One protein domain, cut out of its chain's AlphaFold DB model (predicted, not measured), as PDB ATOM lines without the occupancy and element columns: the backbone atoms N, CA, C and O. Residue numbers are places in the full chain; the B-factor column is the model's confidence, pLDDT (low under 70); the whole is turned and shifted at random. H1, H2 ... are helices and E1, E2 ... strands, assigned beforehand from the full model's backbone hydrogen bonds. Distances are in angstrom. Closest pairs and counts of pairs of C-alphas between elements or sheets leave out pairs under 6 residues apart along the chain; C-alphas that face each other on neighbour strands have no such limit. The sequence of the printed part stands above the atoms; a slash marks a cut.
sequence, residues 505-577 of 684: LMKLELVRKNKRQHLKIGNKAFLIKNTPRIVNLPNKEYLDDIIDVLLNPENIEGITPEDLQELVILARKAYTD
ATOM      1  N   LEU A 505    -101.744 -18.066  -4.932       86.81
ATOM      2  CA  LEU A 505    -101.667 -17.640  -6.327       86.81
ATOM      3  C   LEU A 505    -102.803 -16.647  -6.610       86.81
ATOM      4  O   LEU A 505    -103.978 -17.010  -6.576       86.81
ATOM      5  N   MET A 506    -102.451 -15.389  -6.865       90.88
ATOM      6  CA  MET A 506    -103.366 -14.327  -7.277       90.88
ATOM      7  C   MET A 506    -103.236 -14.109  -8.786       90.88
ATOM      8  O   MET A 506    -102.127 -14.019  -9.304       90.88
ATOM      9  N   LYS A 507    -104.366 -13.982  -9.485       93.44
ATOM     10  CA  LYS A 507    -104.411 -13.714 -10.926       93.44
ATOM     11  C   LYS A 507    -105.080 -12.369 -11.177       93.44
ATOM     12  O   LYS A 507    -106.251 -12.197 -10.849       93.44
ATOM     13  N   LEU A 508    -104.342 -11.421 -11.745       95.88
ATOM     14  CA  LEU A 508    -104.880 -10.127 -12.160       95.88
ATOM     15  C   LEU A 508    -105.350 -10.219 -13.612       95.88
ATOM     16  O   LEU A 508    -104.534 -10.328 -14.530       95.88
ATOM     17  N   GLU A 509    -106.659 -10.162 -13.832       96.75
ATOM     18  CA  GLU A 509    -107.214 -10.081 -15.181       96.75
ATOM     19  C   GLU A 509    -106.984  -8.686 -15.774       96.75
ATOM     20  O   GLU A 509    -107.321  -7.669 -15.163       96.75
ATOM     21  N   LEU A 510    -106.448  -8.624 -16.993       97.31
ATOM     22  CA  LEU A 510    -106.327  -7.378 -17.744       97.31
ATOM     23  C   LEU A 510    -107.371  -7.338 -18.858       97.31
ATOM     24  O   LEU A 510    -107.527  -8.293 -19.611       97.31
ATOM     25  N   VAL A 511    -108.035  -6.195 -19.026       97.25
ATOM     26  CA  VAL A 511    -108.937  -5.945 -20.160       97.25
ATOM     27  C   VAL A 511    -108.544  -4.669 -20.894       97.25
ATOM     28  O   VAL A 511    -107.976  -3.738 -20.318       97.25
ATOM     29  N   ARG A 512    -108.850  -4.592 -22.193       96.38
ATOM     30  CA  ARG A 512    -108.515  -3.428 -23.023       96.38
ATOM     31  C   ARG A 512    -109.775  -2.670 -23.438       96.38
ATOM     32  O   ARG A 512    -110.575  -3.182 -24.212       96.38
ATOM     33  N   LYS A 513    -109.923  -1.426 -22.974       96.38
ATOM     34  CA  LYS A 513    -111.018  -0.512 -23.355       96.38
ATOM     35  C   LYS A 513    -110.419   0.757 -23.962       96.38
ATOM     36  O   LYS A 513    -109.434   1.279 -23.447       96.38
ATOM     37  N   ASN A 514    -110.967   1.243 -25.076       94.00
ATOM     38  CA  ASN A 514    -110.515   2.467 -25.763       94.00
ATOM     39  C   ASN A 514    -108.986   2.531 -25.980       94.00
ATOM     40  O   ASN A 514    -108.334   3.536 -25.707       94.00
ATOM     41  N   LYS A 515    -108.403   1.413 -26.444       93.12
ATOM     42  CA  LYS A 515    -106.953   1.167 -26.625       93.12
ATOM     43  C   LYS A 515    -106.096   1.182 -25.340       93.12
ATOM     44  O   LYS A 515    -104.938   0.767 -25.427       93.12
ATOM     45  N   ARG A 516    -106.638   1.557 -24.176       95.12
ATOM     46  CA  ARG A 516    -105.956   1.562 -22.867       95.12
ATOM     47  C   ARG A 516    -106.207   0.272 -22.075       95.12
ATOM     48  O   ARG A 516    -107.247  -0.376 -22.209       95.12
ATOM     49  N   GLN A 517    -105.242  -0.096 -21.244       97.50
ATOM     50  CA  GLN A 517    -105.252  -1.291 -20.403       97.50
ATOM     51  C   GLN A 517    -105.926  -0.984 -19.064       97.50
ATOM     52  O   GLN A 517    -105.735   0.092 -18.504       97.50
ATOM     53  N   HIS A 518    -106.737  -1.914 -18.574       98.25
ATOM     54  CA  HIS A 518    -107.467  -1.788 -17.319       98.25
ATOM     55  C   HIS A 518    -107.302  -3.070 -16.503       98.25
ATOM     56  O   HIS A 518    -107.349  -4.163 -17.070       98.25
ATOM     57  N   LEU A 519    -107.151  -2.936 -15.187       97.88
ATOM     58  CA  LEU A 519    -107.238  -4.050 -14.247       97.88
ATOM     59  C   LEU A 519    -108.717  -4.387 -14.035       97.88
ATOM     60  O   LEU A 519    -109.488  -3.501 -13.666       97.88
ATOM     61  N   LYS A 520    -109.120  -5.636 -14.272       97.88
ATOM     62  CA  LYS A 520    -110.474  -6.129 -13.994       97.88
ATOM     63  C   LYS A 520    -110.510  -6.790 -12.614       97.88
ATOM     64  O   LYS A 520    -109.699  -7.664 -12.324       97.88
ATOM     65  N   ILE A 521    -111.468  -6.376 -11.786       96.56
ATOM     66  CA  ILE A 521    -111.771  -6.982 -10.482       96.56
ATOM     67  C   ILE A 521    -113.286  -7.159 -10.433       96.56
ATOM     68  O   ILE A 521    -114.020  -6.184 -10.605       96.56
ATOM     69  N   GLY A 522    -113.749  -8.403 -10.297       94.56
ATOM     70  CA  GLY A 522    -115.167  -8.740 -10.420       94.56
ATOM     71  C   GLY A 522    -115.770  -8.187 -11.716       94.56
ATOM     72  O   GLY A 522    -115.352  -8.549 -12.820       94.56
ATOM     73  N   ASN A 523    -116.732  -7.273 -11.567       96.69
ATOM     74  CA  ASN A 523    -117.393  -6.565 -12.673       96.69
ATOM     75  C   ASN A 523    -116.806  -5.165 -12.968       96.69
ATOM     76  O   ASN A 523    -117.191  -4.531 -13.954       96.69
ATOM     77  N   LYS A 524    -115.884  -4.665 -12.136       97.75
ATOM     78  CA  LYS A 524    -115.244  -3.345 -12.273       97.75
ATOM     79  C   LYS A 524    -113.998  -3.427 -13.167       97.75
ATOM     80  O   LYS A 524    -113.411  -4.492 -13.352       97.75
ATOM     81  N   ALA A 525    -113.592  -2.295 -13.748       98.00
ATOM     82  CA  ALA A 525    -112.388  -2.208 -14.578       98.00
ATOM     83  C   ALA A 525    -111.694  -0.844 -14.421       98.00
ATOM     84  O   ALA A 525    -112.205   0.164 -14.907       98.00
ATOM     85  N   PHE A 526    -110.524  -0.837 -13.788       98.31
ATOM     86  CA  PHE A 526    -109.786   0.359 -13.368       98.31
ATOM     87  C   PHE A 526    -108.671   0.692 -14.354       98.31
ATOM     88  O   PHE A 526    -107.921  -0.199 -14.753       98.31
ATOM     89  N   LEU A 527    -108.543   1.954 -14.769       98.19
ATOM     90  CA  LEU A 527    -107.562   2.351 -15.782       98.19
ATOM     91  C   LEU A 527    -106.130   2.218 -15.245       98.19
ATOM     92  O   LEU A 527    -105.770   2.871 -14.270       98.19
ATOM     93  N   ILE A 528    -105.287   1.440 -15.928       98.00
ATOM     94  CA  ILE A 528    -103.855   1.360 -15.629       98.00
ATOM     95  C   ILE A 528    -103.149   2.537 -16.307       98.00
ATOM     96  O   ILE A 528    -103.126   2.647 -17.535       98.00
ATOM     97  N   LYS A 529    -102.549   3.406 -15.493       97.62
ATOM     98  CA  LYS A 529    -101.699   4.526 -15.922       97.62
ATOM     99  C   LYS A 529    -100.240   4.097 -16.097       97.62
ATOM    100  O   LYS A 529     -99.597   4.513 -17.058       97.62
ATOM    101  N   ASN A 530     -99.729   3.239 -15.210       97.12
ATOM    102  CA  ASN A 530     -98.320   2.827 -15.180       97.12
ATOM    103  C   ASN A 530     -98.151   1.321 -15.440       97.12
ATOM    104  O   ASN A 530     -97.826   0.537 -14.546       97.12
ATOM    105  N   THR A 531     -98.375   0.905 -16.689       94.75
ATOM    106  CA  THR A 531     -98.290  -0.507 -17.099       94.75
ATOM    107  C   THR A 531     -96.975  -1.194 -16.687       94.75
ATOM    108  O   THR A 531     -97.063  -2.305 -16.168       94.75
ATOM    109  N   PRO A 532     -95.771  -0.590 -16.814       94.81
ATOM    110  CA  PRO A 532     -94.529  -1.211 -16.341       94.81
ATOM    111  C   PRO A 532     -94.519  -1.573 -14.847       94.81
ATOM    112  O   PRO A 532     -94.020  -2.640 -14.493       94.81
ATOM    113  N   ARG A 533     -95.100  -0.736 -13.973       95.94
ATOM    114  CA  ARG A 533     -95.210  -1.007 -12.522       95.94
ATOM    115  C   ARG A 533     -96.081  -2.235 -12.254       95.94
ATOM    116  O   ARG A 533     -95.683  -3.097 -11.480       95.94
ATOM    117  N   ILE A 534     -97.221  -2.338 -12.943       96.31
ATOM    118  CA  ILE A 534     -98.171  -3.454 -12.802       96.31
ATOM    119  C   ILE A 534     -97.603  -4.756 -13.390       96.31
ATOM    120  O   ILE A 534     -97.690  -5.810 -12.770       96.31
ATOM    121  N   VAL A 535     -96.940  -4.690 -14.548       93.88
ATOM    122  CA  VAL A 535     -96.312  -5.848 -15.218       93.88
ATOM    123  C   VAL A 535     -95.156  -6.454 -14.405       93.88
ATOM    124  O   VAL A 535     -94.831  -7.625 -14.595       93.88
ATOM    125  N   ASN A 536     -94.557  -5.691 -13.489       94.88
ATOM    126  CA  ASN A 536     -93.475  -6.151 -12.614       94.88
ATOM    127  C   ASN A 536     -93.962  -6.690 -11.250       94.88
ATOM    128  O   ASN A 536     -93.131  -7.102 -10.440       94.88
ATOM    129  N   LEU A 537     -95.277  -6.733 -10.996       95.12
ATOM    130  CA  LEU A 537     -95.860  -7.313  -9.776       95.12
ATOM    131  C   LEU A 537     -95.482  -8.782  -9.487       95.12
ATOM    132  O   LEU A 537     -95.315  -9.089  -8.310       95.12
ATOM    133  N   PRO A 538     -95.270  -9.684 -10.472       94.50
ATOM    134  CA  PRO A 538     -94.819 -11.055 -10.197       94.50
ATOM    135  C   PRO A 538     -93.464 -11.158  -9.476       94.50
ATOM    136  O   PRO A 538     -93.125 -12.218  -8.964       94.50
ATOM    137  N   ASN A 539     -92.696 -10.062  -9.414       92.94
ATOM    138  CA  ASN A 539     -91.428  -9.978  -8.683       92.94
ATOM    139  C   ASN A 539     -91.608  -9.564  -7.204       92.94
ATOM    140  O   ASN A 539     -90.615  -9.302  -6.523       92.94
ATOM    141  N   LYS A 540     -92.848  -9.432  -6.711       93.38
ATOM    142  CA  LYS A 540     -93.177  -9.096  -5.316       93.38
ATOM    143  C   LYS A 540     -93.610 -10.342  -4.551       93.38
ATOM    144  O   LYS A 540     -94.548 -11.019  -4.953       93.38
ATOM    145  N   GLU A 541     -92.944 -10.620  -3.430       89.50
ATOM    146  CA  GLU A 541     -93.266 -11.783  -2.591       89.50
ATOM    147  C   GLU A 541     -94.367 -11.513  -1.555       89.50
ATOM    148  O   GLU A 541     -95.038 -12.452  -1.123       89.50
ATOM    149  N   TYR A 542     -94.541 -10.258  -1.129       90.50
ATOM    150  CA  TYR A 542     -95.422  -9.871  -0.024       90.50
ATOM    151  C   TYR A 542     -96.704  -9.197  -0.521       90.50
ATOM    152  O   TYR A 542     -96.705  -8.532  -1.555       90.50
ATOM    153  N   LEU A 543     -97.797  -9.354   0.231       89.62
ATOM    154  CA  LEU A 543     -99.097  -8.778  -0.131       89.62
ATOM    155  C   LEU A 543     -99.085  -7.245  -0.068       89.62
ATOM    156  O   LEU A 543     -99.627  -6.594  -0.956       89.62
ATOM    157  N   ASP A 544     -98.431  -6.682   0.944       90.19
ATOM    158  CA  ASP A 544     -98.396  -5.239   1.206       90.19
ATOM    159  C   ASP A 544     -97.704  -4.489   0.050       90.19
ATOM    160  O   ASP A 544     -98.249  -3.542  -0.507       90.19
ATOM    161  N   ASP A 545     -96.583  -5.039  -0.432       93.31
ATOM    162  CA  ASP A 545     -95.854  -4.622  -1.643       93.31
ATOM    163  C   ASP A 545     -96.734  -4.542  -2.909       93.31
ATOM    164  O   ASP A 545     -96.430  -3.791  -3.840       93.31
ATOM    165  N   ILE A 546     -97.784  -5.365  -2.983       93.81
ATOM    166  CA  ILE A 546     -98.726  -5.424  -4.107       93.81
ATOM    167  C   ILE A 546     -99.859  -4.419  -3.876       93.81
ATOM    168  O   ILE A 546    -100.214  -3.685  -4.798       93.81
ATOM    169  N   ILE A 547    -100.379  -4.325  -2.649       94.12
ATOM    170  CA  ILE A 547    -101.391  -3.336  -2.247       94.12
ATOM    171  C   ILE A 547    -100.874  -1.906  -2.488       94.12
ATOM    172  O   ILE A 547    -101.553  -1.133  -3.165       94.12
ATOM    173  N   ASP A 548     -99.648  -1.585  -2.069       95.62
ATOM    174  CA  ASP A 548     -98.993  -0.280  -2.283       95.62
ATOM    175  C   ASP A 548     -98.783   0.060  -3.771       95.62
ATOM    176  O   ASP A 548     -98.709   1.228  -4.176       95.62
ATOM    177  N   VAL A 549     -98.659  -0.959  -4.624       97.00
ATOM    178  CA  VAL A 549     -98.573  -0.773  -6.077       97.00
ATOM    179  C   VAL A 549     -99.944  -0.500  -6.682       97.00
ATOM    180  O   VAL A 549    -100.041   0.376  -7.546       97.00
ATOM    181  N   LEU A 550    -100.974  -1.220  -6.234       96.88
ATOM    182  CA  LEU A 550    -102.328  -1.143  -6.775       96.88
ATOM    183  C   LEU A 550    -103.093   0.100  -6.289       96.88
ATOM    184  O   LEU A 550    -103.698   0.764  -7.124       96.88
ATOM    185  N   LEU A 551    -103.032   0.459  -4.999       97.19
ATOM    186  CA  LEU A 551    -103.729   1.634  -4.440       97.19
ATOM    187  C   LEU A 551    -103.150   2.980  -4.898       97.19
ATOM    188  O   LEU A 551    -103.832   4.000  -4.818       97.19
ATOM    189  N   ASN A 552    -101.894   3.020  -5.348       97.50
ATOM    190  CA  ASN A 552    -101.268   4.275  -5.751       97.50
ATOM    191  C   ASN A 552    -101.943   4.826  -7.041       97.50
ATOM    192  O   ASN A 552    -101.884   4.174  -8.095       97.50
ATOM    193  N   PRO A 553    -102.511   6.055  -7.002       97.19
ATOM    194  CA  PRO A 553    -103.317   6.626  -8.083       97.19
ATOM    195  C   PRO A 553    -102.518   7.048  -9.327       97.19
ATOM    196  O   PRO A 553    -103.117   7.412 -10.343       97.19
ATOM    197  N   GLU A 554    -101.184   7.009  -9.280       97.75
ATOM    198  CA  GLU A 554    -100.289   7.146 -10.437       97.75
ATOM    199  C   GLU A 554    -100.165   5.833 -11.224       97.75
ATOM    200  O   GLU A 554     -99.817   5.858 -12.406       97.75
ATOM    201  N   ASN A 555    -100.460   4.683 -10.600       97.62
ATOM    202  CA  ASN A 555    -100.408   3.372 -11.246       97.62
ATOM    203  C   ASN A 555    -101.777   2.931 -11.766       97.62
ATOM    204  O   ASN A 555    -101.861   2.491 -12.918       97.62
ATOM    205  N   ILE A 556    -102.832   3.064 -10.953       98.00
ATOM    206  CA  ILE A 556    -104.208   2.662 -11.282       98.00
ATOM    207  C   ILE A 556    -105.192   3.757 -10.857       98.00
ATOM    208  O   ILE A 556    -105.090   4.317  -9.773       98.00
ATOM    209  N   GLU A 557    -106.153   4.089 -11.717       98.12
ATOM    210  CA  GLU A 557    -107.136   5.143 -11.458       98.12
ATOM    211  C   GLU A 557    -108.395   4.615 -10.755       98.12
ATOM    212  O   GLU A 557    -109.057   3.711 -11.267       98.12
ATOM    213  N   GLY A 558    -108.758   5.232  -9.624       97.31
ATOM    214  CA  GLY A 558    -110.074   5.078  -8.989       97.31
ATOM    215  C   GLY A 558    -110.330   3.754  -8.262       97.31
ATOM    216  O   GLY A 558    -111.489   3.439  -8.011       97.31
ATOM    217  N   ILE A 559    -109.283   2.985  -7.954       97.69
ATOM    218  CA  ILE A 559    -109.358   1.741  -7.178       97.69
ATOM    219  C   ILE A 559    -109.310   2.031  -5.669       97.69
ATOM    220  O   ILE A 559    -108.532   2.881  -5.233       97.69
ATOM    221  N   THR A 560    -110.129   1.339  -4.876       97.88
ATOM    222  CA  THR A 560    -110.245   1.551  -3.422       97.88
ATOM    223  C   THR A 560    -109.752   0.341  -2.604       97.88
ATOM    224  O   THR A 560    -109.537  -0.742  -3.159       97.88
ATOM    225  N   PRO A 561    -109.561   0.471  -1.273       97.38
ATOM    226  CA  PRO A 561    -109.232  -0.666  -0.407       97.38
ATOM    227  C   PRO A 561    -110.269  -1.797  -0.465       97.38
ATOM    228  O   PRO A 561    -109.903  -2.971  -0.411       97.38
ATOM    229  N   GLU A 562    -111.549  -1.465  -0.639       97.31
ATOM    230  CA  GLU A 562    -112.651  -2.427  -0.761       97.31
ATOM    231  C   GLU A 562    -112.547  -3.246  -2.059       97.31
ATOM    232  O   GLU A 562    -112.803  -4.450  -2.050       97.31
ATOM    233  N   ASP A 563    -112.093  -2.634  -3.160       96.88
ATOM    234  CA  ASP A 563    -111.816  -3.344  -4.418       96.88
ATOM    235  C   ASP A 563    -110.671  -4.355  -4.259       96.88
ATOM    236  O   ASP A 563    -110.714  -5.456  -4.811       96.88
ATOM    237  N   LEU A 564    -109.646  -4.016  -3.471       94.62
ATOM    238  CA  LEU A 564    -108.563  -4.951  -3.157       94.62
ATOM    239  C   LEU A 564    -108.996  -6.040  -2.172       94.62
ATOM    240  O   LEU A 564    -108.524  -7.174  -2.277       94.62
ATOM    241  N   GLN A 565    -109.931  -5.748  -1.268       93.88
ATOM    242  CA  GLN A 565    -110.567  -6.771  -0.442       93.88
ATOM    243  C   GLN A 565    -111.370  -7.757  -1.308       93.88
ATOM    244  O   GLN A 565    -111.228  -8.969  -1.122       93.88
ATOM    245  N   GLU A 566    -112.135  -7.276  -2.297       94.88
ATOM    246  CA  GLU A 566    -112.818  -8.123  -3.289       94.88
ATOM    247  C   GLU A 566    -111.806  -8.990  -4.061       94.88
ATOM    248  O   GLU A 566    -111.961 -10.211  -4.123       94.88
ATOM    249  N   LEU A 567    -110.717  -8.398  -4.566       93.00
ATOM    250  CA  LEU A 567    -109.644  -9.115  -5.267       93.00
ATOM    251  C   LEU A 567    -109.008 -10.226  -4.413       93.00
ATOM    252  O   LEU A 567    -108.796 -11.335  -4.906       93.00
ATOM    253  N   VAL A 568    -108.721  -9.968  -3.134       91.38
ATOM    254  CA  VAL A 568    -108.154 -10.971  -2.214       91.38
ATOM    255  C   VAL A 568    -109.160 -12.086  -1.904       91.38
ATOM    256  O   VAL A 568    -108.761 -13.248  -1.797       91.38
ATOM    257  N   ILE A 569    -110.457 -11.778  -1.805       92.31
ATOM    258  CA  ILE A 569    -111.521 -12.784  -1.644       92.31
ATOM    259  C   ILE A 569    -111.625 -13.663  -2.900       92.31
ATOM    260  O   ILE A 569    -111.622 -14.892  -2.786       92.31
ATOM    261  N   LEU A 570    -111.645 -13.058  -4.092       92.31
ATOM    262  CA  LEU A 570    -111.674 -13.766  -5.376       92.31
ATOM    263  C   LEU A 570    -110.437 -14.659  -5.561       92.31
ATOM    264  O   LEU A 570    -110.581 -15.825  -5.926       92.31
ATOM    265  N   ALA A 571    -109.239 -14.160  -5.240       90.94
ATOM    266  CA  ALA A 571    -107.996 -14.930  -5.310       90.94
ATOM    267  C   ALA A 571    -107.994 -16.125  -4.338       90.94
ATOM    268  O   ALA A 571    -107.654 -17.239  -4.731       90.94
ATOM    269  N   ARG A 572    -108.434 -15.932  -3.084       90.81
ATOM    270  CA  ARG A 572    -108.570 -17.025  -2.100       90.81
ATOM    271  C   ARG A 572    -109.577 -18.082  -2.545       90.81
ATOM    272  O   ARG A 572    -109.305 -19.271  -2.384       90.81
ATOM    273  N   LYS A 573    -110.710 -17.672  -3.123       93.25
ATOM    274  CA  LYS A 573    -111.682 -18.603  -3.707       93.25
ATOM    275  C   LYS A 573    -111.062 -19.386  -4.867       93.25
ATOM    276  O   LYS A 573    -111.036 -20.607  -4.803       93.25
ATOM    277  N   ALA A 574    -110.492 -18.709  -5.864       90.25
ATOM    278  CA  ALA A 574    -109.880 -19.354  -7.028       90.25
ATOM    279  C   ALA A 574    -108.753 -20.332  -6.643       90.25
ATOM    280  O   ALA A 574    -108.665 -21.420  -7.206       90.25
ATOM    281  N   TYR A 575    -107.935 -19.985  -5.643       88.81
ATOM    282  CA  TYR A 575    -106.901 -20.865  -5.090       88.81
ATOM    283  C   TYR A 575    -107.487 -22.107  -4.389       88.81
ATOM    284  O   TYR A 575    -106.957 -23.207  -4.533       88.81
ATOM    285  N   THR A 576    -108.612 -21.956  -3.683       90.38
ATOM    286  CA  THR A 576    -109.324 -23.067  -3.024       90.38
ATOM    287  C   THR A 576    -109.983 -23.986  -4.060       90.38
ATOM    288  O   THR A 576    -109.781 -25.199  -4.021       90.38
ATOM    289  N   ASP A 577    -110.678 -23.411  -5.048       91.56
ATOM    290  CA  ASP A 577    -111.277 -24.122  -6.185       91.56
ATOM    291  C   ASP A 577    -110.207 -24.873  -7.013       91.56
ATOM    292  O   ASP A 577    -110.464 -25.963  -7.527       91.56
TER     293      ASP A 577
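This is residues 505 to 577 of the 684 residues of an uncharacterized protein of Thermoplasmatales archaeon SG8-52-4 (UniProt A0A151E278). A small, strongly twisted sheet of three strands, E1, E2 and E3, has the long helix H3 packed on it, mostly beside E1. Between E3 and H3 the chain swings away through two short helices, H1 and H2, and folds back. The 73 printed residues hold E1 E2 E3 H1 H2 H3 in that order, a mixed class; the sheet's order is E1, E2, E3, antiparallel. It is compact, with a radius of gyration of the C-alphas of 11.7 A and spans of 34 by 24 by 19 A.

Look first at E1, residues 505 to 513, E2, 516 to 521, and E3, 524 to 527: a meander, each strand the antiparallel neighbour of the one before. In the hairpin E1 and E2, N 518 and O 511 are 2.8 A apart; in the hairpin E2 and E3, N 519 and O 526 are 2.9 A apart, both within hydrogen-bond range. H3, residues 561 to 577, is on the sheet over E2, slantwise at 43 degrees on the local plane; its height over the sheet, 4.1 A, is only just above the sheet's level. Its closest C-alphas to E1 are Ala 571 and Met 506, 5.1 A. H1, residues 531 to 535, only grazes the sheet. H2, residues 543 to 550, only just touches H1, with 3 pairs of C-alphas within 8 A; those of Ile 534 and Val 549 are closest, 7.3 A. H2 and H3 are close but not clearly touching: the closest C-alphas, Ile 547 and Leu 564, are 7.4 A apart. Every O i to N i+4 pair is within hydrogen-bond range in H1 and H3, and 3 of 4 in H2.

Find C-alpha 505 at (-101.667, -17.640, -6.327); E1 runs 25.9 A from there. H3 starts at C-alpha 561 (-109.232, -0.666, -0.407) and runs 24.2 A to C-alpha 577 (-111.277, -24.122, -6.185).

The farthest C-alphas, Asn 514 and Thr 576, are 34.2 A apart. The printed part has no cut and no long link, and no printed residue is under 70.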